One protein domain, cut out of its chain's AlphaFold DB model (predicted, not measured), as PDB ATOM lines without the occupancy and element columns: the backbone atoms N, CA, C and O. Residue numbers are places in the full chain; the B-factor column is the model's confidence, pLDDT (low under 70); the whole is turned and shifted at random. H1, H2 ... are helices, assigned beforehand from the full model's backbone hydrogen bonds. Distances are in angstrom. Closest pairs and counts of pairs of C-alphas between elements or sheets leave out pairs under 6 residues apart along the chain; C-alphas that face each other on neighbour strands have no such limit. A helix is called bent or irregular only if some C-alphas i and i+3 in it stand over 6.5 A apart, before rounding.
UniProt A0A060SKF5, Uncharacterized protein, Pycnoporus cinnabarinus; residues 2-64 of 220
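Overview. This is residues 2 to 64 of the 220 residues of an uncharacterized protein of Pycnoporus cinnabarinus (UniProt A0A060SKF5). Little regular structure is here: mostly loops, with short helices H2, H3 and H4 in a triangle and H1 off toward one end. Trp 13, in the long loop after H1, and Pro 44, between H3 and H4, mark the ends of the length. The 63 printed residues hold H1 to H4 in that order, all helix, with no named strand. The whole is compact, radius of gyration of the C-alphas 11.2 A, spanning 33 by 23 by 18 A.

Along the chain. Find C-alpha 5 at (246.447, 148.269, 178.450), where H1, residues 5 to 9, begins. Then come H2, residues 31 to 34, H3, residues 37 to 40, and H4, residues 50 to 55, 10.0 A long, ending at C-alpha 55, (256.606, 148.771, 176.840). H1 and H4 are irregular: C-alphas 6 and 9 are 7.0 A apart, C-alphas 51 and 54 7.2 A.

Arrangement. H1 is close to H4 but not clearly touching; their closest C-alphas, Glu 7 and Lys 55, are 6.1 A apart. H3 and H4 only just touch, with 3 pairs of C-alphas within 8 A, the closest Ser 37 and Asn 53 at 5.4 A. O i to N i+4 pairs within hydrogen-bond range are 0 of 1 in H1 and 0 of 2 in H4, i to i+3 pairs 0 of 2 and 2 of 3; H2 and H3 are too short for an i+4 pair.

Size, cuts and confidence. The C-alphas of Trp 13 and Pro 44 are farthest apart, 33.3 A. The printed part has no cut; H1 to H2 is a long link of 21 residues. The model's pLDDT is under 70 at residues 2 to 23 and 44 to 51.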
ATOM      1  N   ALA A   2     246.626 144.221 188.163       53.53
ATOM      2  CA  ALA A   2     246.011 144.867 186.997       53.53
ATOM      3  C   ALA A   2     247.100 145.507 186.123       53.53
ATOM      4  O   ALA A   2     247.619 146.564 186.474       53.53
ATOM      5  N   HIS A   3     247.454 144.857 185.013       54.25
ATOM      6  CA  HIS A   3     248.385 145.407 184.027       54.25
ATOM      7  C   HIS A   3     247.714 146.496 183.189       54.25
ATOM      8  O   HIS A   3     246.516 146.439 182.882       54.25
ATOM      9  N   THR A   4     248.483 147.513 182.818       58.16
ATOM     10  CA  THR A   4     247.985 148.599 181.972       58.16
ATOM     11  C   THR A   4     247.730 148.090 180.550       58.16
ATOM     12  O   THR A   4     248.368 147.150 180.078       58.16
ATOM     13  N   SER A   5     246.792 148.699 179.818       61.16
ATOM     14  CA  SER A   5     246.447 148.269 178.450       61.16
ATOM     15  C   SER A   5     247.636 148.279 177.477       61.16
ATOM     16  O   SER A   5     247.617 147.537 176.497       61.16
ATOM     17  N   ALA A   6     248.671 149.071 177.768       61.69
ATOM     18  CA  ALA A   6     249.920 149.138 177.014       61.69
ATOM     19  C   ALA A   6     250.828 147.901 177.210       61.69
ATOM     20  O   ALA A   6     251.577 147.541 176.302       61.69
ATOM     21  N   GLU A   7     250.717 147.201 178.344       61.69
ATOM     22  CA  GLU A   7     251.506 146.002 178.677       61.69
ATOM     23  C   GLU A   7     250.880 144.703 178.154       61.69
ATOM     24  O   GLU A   7     251.509 143.651 178.217       61.69
ATOM     25  N   LYS A   8     249.682 144.750 177.555       62.34
ATOM     26  CA  LYS A   8     249.013 143.566 176.975       62.34
ATOM     27  C   LYS A   8     249.806 142.867 175.865       62.34
ATOM     28  O   LYS A   8     249.493 141.744 175.505       62.34
ATOM     29  N   SER A   9     250.805 143.538 175.286       63.12
ATOM     30  CA  SER A   9     251.723 142.917 174.316       63.12
ATOM     31  C   SER A   9     252.930 142.228 174.961       63.12
ATOM     32  O   SER A   9     253.684 141.559 174.263       63.12
ATOM     33  N   LEU A  10     253.121 142.416 176.269       62.66
ATOM     34  CA  LEU A  10     254.143 141.764 177.081       62.66
ATOM     35  C   LEU A  10     253.561 140.649 177.951       62.66
ATOM     36  O   LEU A  10     254.317 139.773 178.345       62.66
ATOM     37  N   ILE A  11     252.260 140.684 178.266       62.16
ATOM     38  CA  ILE A  11     251.604 139.753 179.194       62.16
ATOM     39  C   ILE A  11     250.281 139.243 178.600       62.16
ATOM     40  O   ILE A  11     249.475 140.025 178.096       62.16
ATOM     41  N   ASP A  12     250.087 137.926 178.644       62.50
ATOM     42  CA  ASP A  12     248.934 137.180 178.126       62.50
ATOM     43  C   ASP A  12     247.783 137.258 179.143       62.50
ATOM     44  O   ASP A  12     247.976 137.619 180.303       62.50
ATOM     45  N   TRP A  13     246.561 136.958 178.706       53.78
ATOM     46  CA  TRP A  13     245.400 136.754 179.568       53.78
ATOM     47  C   TRP A  13     245.620 135.714 180.691       53.78
ATOM     48  O   TRP A  13     244.889 135.752 181.678       53.78
ATOM     49  N   GLU A  14     246.624 134.837 180.587       53.91
ATOM     50  CA  GLU A  14     247.099 133.939 181.656       53.91
ATOM     51  C   GLU A  14     248.216 134.525 182.556       53.91
ATOM     52  O   GLU A  14     248.883 133.772 183.268       53.91
ATOM     53  N   ASP A  15     248.478 135.836 182.524       57.59
ATOM     54  CA  ASP A  15     249.583 136.500 183.248       57.59
ATOM     55  C   ASP A  15     250.984 135.936 182.897       57.59
ATOM     56  O   ASP A  15     251.958 136.083 183.640       57.59
ATOM     57  N   ARG A  16     251.111 135.280 181.736       58.19
ATOM     58  CA  ARG A  16     252.395 134.805 181.202       58.19
ATOM     59  C   ARG A  16     253.075 135.915 180.428       58.19
ATOM     60  O   ARG A  16     252.420 136.630 179.677       58.19
ATOM     61  N   ILE A  17     254.394 136.018 180.553       61.94
ATOM     62  CA  ILE A  17     255.178 136.938 179.734       61.94
ATOM     63  C   ILE A  17     255.108 136.450 178.268       61.94
ATOM     64  O   ILE A  17     255.654 135.406 177.935       61.94
ATOM     65  N   VAL A  18     254.429 137.192 177.385       55.78
ATOM     66  CA  VAL A  18     254.243 136.917 175.926       55.78
ATOM     67  C   VAL A  18     255.370 137.508 175.111       55.78
ATOM     68  O   VAL A  18     255.247 137.871 173.942       55.78
ATOM     69  N   ILE A  19     256.503 137.665 175.760       61.56
ATOM     70  CA  ILE A  19     257.708 138.002 175.068       61.56
ATOM     71  C   ILE A  19     258.098 136.731 174.297       61.56
ATOM     72  O   ILE A  19     258.328 135.708 174.941       61.56
ATOM     73  N   PRO A  20     258.163 136.750 172.946       55.53
ATOM     74  CA  PRO A  20     258.334 135.541 172.125       55.53
ATOM     75  C   PRO A  20     259.536 134.658 172.493       55.53
ATOM     76  O   PRO A  20     259.611 133.514 172.063       55.53
ATOM     77  N   TRP A  21     260.488 135.201 173.251       58.38
ATOM     78  CA  TRP A  21     261.734 134.555 173.643       58.38
ATOM     79  C   TRP A  21     261.827 134.203 175.135       58.38
ATOM     80  O   TRP A  21     262.875 133.724 175.560       58.38
ATOM     81  N   LEU A  22     260.791 134.451 175.950       64.31
ATOM     82  CA  LEU A  22     260.838 134.152 177.381       64.31
ATOM     83  C   LEU A  22     259.560 133.469 177.880       64.31
ATOM     84  O   LEU A  22     258.616 134.106 178.330       64.31
ATOM     85  N   ASN A  23     259.592 132.137 177.898       67.12
ATOM     86  CA  ASN A  23     258.507 131.298 178.421       67.12
ATOM     87  C   ASN A  23     258.559 131.087 179.949       67.12
ATOM     88  O   ASN A  23     257.845 130.236 180.484       67.12
ATOM     89  N   MET A  24     259.422 131.812 180.667       72.38
ATOM     90  CA  MET A  24     259.637 131.641 182.104       72.38
ATOM     91  C   MET A  24     259.219 132.893 182.872       72.38
ATOM     92  O   MET A  24     259.612 133.999 182.526       72.38
ATOM     93  N   SER A  25     258.490 132.710 183.972       76.62
ATOM     94  CA  SER A  25     258.167 133.787 184.924       76.62
ATOM     95  C   SER A  25     259.235 133.980 186.007       76.62
ATOM     96  O   SER A  25     259.141 134.891 186.829       76.62
ATOM     97  N   ARG A  26     260.249 133.103 186.037       81.88
ATOM     98  CA  ARG A  26     261.354 133.143 186.996       81.88
ATOM     99  C   ARG A  26     262.684 132.894 186.301       81.88
ATOM    100  O   ARG A  26     262.836 131.878 185.628       81.88
ATOM    101  N   ALA A  27     263.638 133.794 186.494       83.75
ATOM    102  CA  ALA A  27     264.991 133.690 185.965       83.75
ATOM    103  C   ALA A  27     265.945 134.560 186.794       83.75
ATOM    104  O   ALA A  27     265.521 135.392 187.595       83.75
ATOM    105  N   VAL A  28     267.248 134.359 186.606       83.69
ATOM    106  CA  VAL A  28     268.295 135.156 187.256       83.69
ATOM    107  C   VAL A  28     269.029 135.979 186.201       83.69
ATOM    108  O   VAL A  28     269.582 135.422 185.258       83.69
ATOM    109  N   GLY A  29     269.102 137.297 186.395       77.81
ATOM    110  CA  GLY A  29     269.944 138.180 185.581       77.81
ATOM    111  C   GLY A  29     269.313 138.690 184.284       77.81
ATOM    112  O   GLY A  29     270.031 139.260 183.465       77.81
ATOM    113  N   ASP A  30     268.003 138.532 184.095       75.75
ATOM    114  CA  ASP A  30     267.283 139.124 182.962       75.75
ATOM    115  C   ASP A  30     266.880 140.578 183.272       75.75
ATOM    116  O   ASP A  30     265.714 140.948 183.407       75.75
ATOM    117  N   PHE A  31     267.909 141.413 183.438       77.81
ATOM    118  CA  PHE A  31     267.817 142.787 183.944       77.81
ATOM    119  C   PHE A  31     266.853 143.680 183.160       77.81
ATOM    120  O   PHE A  31     266.330 144.650 183.708       77.81
ATOM    121  N   ALA A  32     266.624 143.360 181.884       76.75
ATOM    122  CA  ALA A  32     265.691 144.084 181.036       76.75
ATOM    123  C   ALA A  32     264.262 144.046 181.590       76.75
ATOM    124  O   ALA A  32     263.521 144.997 181.396       76.75
ATOM    125  N   LEU A  33     263.884 142.986 182.305       79.12
ATOM    126  CA  LEU A  33     262.525 142.777 182.812       79.12
ATOM    127  C   LEU A  33     262.402 143.010 184.326       79.12
ATOM    128  O   LEU A  33     261.288 143.051 184.853       79.12
ATOM    129  N   ASP A  34     263.534 143.242 184.992       83.81
ATOM    130  CA  ASP A  34     263.620 143.573 186.417       83.81
ATOM    131  C   ASP A  34     263.691 145.088 186.669       83.81
ATOM    132  O   ASP A  34     263.212 145.570 187.698       83.81
ATOM    133  N   PHE A  35     264.287 145.863 185.753       82.25
ATOM    134  CA  PHE A  35     264.497 147.301 185.936       82.25
ATOM    135  C   PHE A  35     263.490 148.169 185.186       82.25
ATOM    136  O   PHE A  35     263.028 147.851 184.094       82.25
ATOM    137  N   HIS A  36     263.211 149.344 185.755       83.75
ATOM    138  CA  HIS A  36     262.458 150.389 185.064       83.75
ATOM    139  C   HIS A  36     263.197 150.840 183.799       83.75
ATOM    140  O   HIS A  36     264.423 150.972 183.796       83.75
ATOM    141  N   SER A  37     262.446 151.144 182.740       80.44
ATOM    142  CA  SER A  37     262.973 151.547 181.426       80.44
ATOM    143  C   SER A  37     263.951 152.729 181.482       80.44
ATOM    144  O   SER A  37     264.897 152.801 180.698       80.44
ATOM    145  N   SER A  38     263.787 153.607 182.472       83.50
ATOM    146  CA  SER A  38     264.679 154.735 182.765       83.50
ATOM    147  C   SER A  38     266.089 154.320 183.191       83.50
ATOM    148  O   SER A  38     267.027 155.082 182.981       83.50
ATOM    149  N   TYR A  39     266.259 153.133 183.776       82.75
ATOM    150  CA  TYR A  39     267.566 152.587 184.143       82.75
ATOM    151  C   TYR A  39     268.204 151.789 183.004       82.75
ATOM    152  O   TYR A  39     269.431 151.721 182.922       82.75
ATOM    153  N   LEU A  40     267.396 151.237 182.092       79.50
ATOM    154  CA  LEU A  40     267.888 150.408 180.988       79.50
ATOM    155  C   LEU A  40     268.811 151.178 180.038       79.50
ATOM    156  O   LEU A  40     269.755 150.592 179.524       79.50
ATOM    157  N   GLN A  41     268.613 152.486 179.860       78.25
ATOM    158  CA  GLN A  41     269.479 153.320 179.012       78.25
ATOM    159  C   GLN A  41     270.928 153.457 179.520       78.25
ATOM    160  O   GLN A  41     271.800 153.870 178.760       78.25
ATOM    161  N   TYR A  42     271.190 153.141 180.794       81.50
ATOM    162  CA  TYR A  42     272.522 153.244 181.403       81.50
ATOM    163  C   TYR A  42     273.276 151.914 181.450       81.50
ATOM    164  O   TYR A  42     274.442 151.883 181.841       81.50
ATOM    165  N   LEU A  43     272.624 150.807 181.092       76.56
ATOM    166  CA  LEU A  43     273.277 149.507 181.072       76.56
ATOM    167  C   LEU A  43     274.183 149.409 179.832       76.56
ATOM    168  O   LEU A  43     273.734 149.699 178.721       76.56
ATOM    169  N   PRO A  44     275.448 148.994 179.997       68.38
ATOM    170  CA  PRO A  44     276.378 148.867 178.886       68.38
ATOM    171  C   PRO A  44     276.014 147.682 177.983       68.38
ATOM    172  O   PRO A  44     275.674 146.602 178.467       68.38
ATOM    173  N   GLY A  45     276.176 147.871 176.673       65.38
ATOM    174  CA  GLY A  45     276.016 146.826 175.662       65.38
ATOM    175  C   GLY A  45     274.791 147.013 174.772       65.38
ATOM    176  O   GLY A  45     273.840 147.712 175.119       65.38
ATOM    177  N   ASP A  46     274.842 146.380 173.602       61.59
ATOM    178  CA  ASP A  46     273.718 146.332 172.678       61.59
ATOM    179  C   ASP A  46     272.627 145.475 173.325       61.59
ATOM    180  O   ASP A  46     272.765 144.255 173.451       61.59
ATOM    181  N   GLN A  47     271.592 146.122 173.863       63.00
ATOM    182  CA  GLN A  47     270.513 145.394 174.509       63.00
ATOM    183  C   GLN A  47     269.687 144.716 173.425       63.00
ATOM    184  O   GLN A  47     269.057 145.420 172.629       63.00
ATOM    185  N   PRO A  48     269.579 143.375 173.435       58.78
ATOM    186  CA  PRO A  48     268.772 142.657 172.454       58.78
ATOM    187  C   PRO A  48     267.274 143.014 172.520       58.78
ATOM    188  O   PRO A  48     266.490 142.530 171.708       58.78
ATOM    189  N   TYR A  49     266.881 143.873 173.469       64.06
ATOM    190  CA  TYR A  49     265.507 144.191 173.845       64.06
ATOM    191  C   TYR A  49     265.188 145.689 173.798       64.06
ATOM    192  O   TYR A  49     264.109 146.089 174.229       64.06
ATOM    193  N   SER A  50     266.075 146.522 173.239       65.62
ATOM    194  CA  SER A  50     265.888 147.980 173.171       65.62
ATOM    195  C   SER A  50     264.541 148.399 172.555       65.62
ATOM    196  O   SER A  50     263.924 149.361 173.013       65.62
ATOM    197  N   GLY A  51     264.027 147.624 171.593       69.50
ATOM    198  CA  GLY A  51     262.709 147.828 170.973       69.50
ATOM    199  C   GLY A  51     261.498 147.584 171.890       69.50
ATOM    200  O   GLY A  51     260.381 147.964 171.540       69.50
ATOM    201  N   TYR A  52     261.699 146.979 173.062       70.62
ATOM    202  CA  TYR A  52     260.658 146.674 174.048       70.62
ATOM    203  C   TYR A  52     260.775 147.523 175.317       70.62
ATOM    204  O   TYR A  52     259.842 147.537 176.117       70.62
ATOM    205  N   ASN A  53     261.852 148.304 175.465       74.25
ATOM    206  CA  ASN A  53     262.087 149.159 176.631       74.25
ATOM    207  C   ASN A  53     260.930 150.134 176.896       74.25
ATOM    208  O   ASN A  53     260.582 150.380 178.045       74.25
ATOM    209  N   SER A  54     260.282 150.648 175.848       73.00
ATOM    210  CA  SER A  54     259.134 151.560 175.968       73.00
ATOM    211  C   SER A  54     257.841 150.890 176.445       73.00
ATOM    212  O   SER A  54     256.904 151.584 176.832       73.00
ATOM    213  N   LYS A  55     257.772 149.555 176.412       75.06
ATOM    214  CA  LYS A  55     256.606 148.771 176.840       75.06
ATOM    215  C   LYS A  55     256.695 148.331 178.304       75.06
ATOM    216  O   LYS A  55     255.688 147.922 178.865       75.06
ATOM    217  N   ILE A  56     257.882 148.415 178.903       76.75
ATOM    218  CA  ILE A  56     258.155 148.086 180.305       76.75
ATOM    219  C   ILE A  56     257.699 149.274 181.158       76.75
ATOM    220  O   ILE A  56     258.364 150.312 181.192       76.75
ATOM    221  N   LEU A  57     256.549 149.128 181.820       78.69
ATOM    222  CA  LEU A  57     255.927 150.185 182.627       78.69
ATOM    223  C   LEU A  57     255.929 149.854 184.122       78.69
ATOM    224  O   LEU A  57     256.198 150.733 184.937       78.69
ATOM    225  N   THR A  58     255.656 148.601 184.490       82.94
ATOM    226  CA  THR A  58     255.526 148.157 185.887       82.94
ATOM    227  C   THR A  58     256.412 146.949 186.238       82.94
ATOM    228  O   THR A  58     255.905 145.919 186.677       82.94
ATOM    229  N   PRO A  59     257.747 147.040 186.077       83.00
ATOM    230  CA  PRO A  59     258.643 145.982 186.547       83.00
ATOM    231  C   PRO A  59     258.608 145.846 188.086       83.00
ATOM    232  O   PRO A  59     258.279 146.820 188.776       83.00
ATOM    233  N   PRO A  60     258.995 144.682 188.648       85.75
ATOM    234  CA  PRO A  60     259.585 143.530 187.959       85.75
ATOM    235  C   PRO A  60     258.539 142.576 187.357       85.75
ATOM    236  O   PRO A  60     257.541 142.253 188.000       85.75
ATOM    237  N   TYR A  61     258.795 142.084 186.140       79.56
ATOM    238  CA  TYR A  61     257.964 141.048 185.499       79.56
ATOM    239  C   TYR A  61     258.487 139.632 185.744       79.56
ATOM    240  O   TYR A  61     257.718 138.674 185.702       79.56
ATOM    241  N   ILE A  62     259.784 139.500 186.017       80.81
ATOM    242  CA  ILE A  62     260.433 138.244 186.386       80.81
ATOM    243  C   ILE A  62     260.830 138.329 187.851       80.81
ATOM    244  O   ILE A  62     261.182 139.386 188.362       80.81
ATOM    245  N   ILE A  63     260.788 137.195 188.540       85.94
ATOM    246  CA  ILE A  63     261.353 137.084 189.884       85.94
ATOM    247  C   ILE A  63     262.480 136.056 189.910       85.94
ATOM    248  O   ILE A  63     262.392 134.989 189.305       85.94
ATOM    249  N   SER A  64     263.534 136.350 190.664       87.25
ATOM    250  CA  SER A  64     264.637 135.413 190.913       87.25
ATOM    251  C   SER A  64     264.398 134.524 192.137       87.25
ATOM    252  O   SER A  64     265.188 133.622 192.414       87.25
TER     253      SER A  64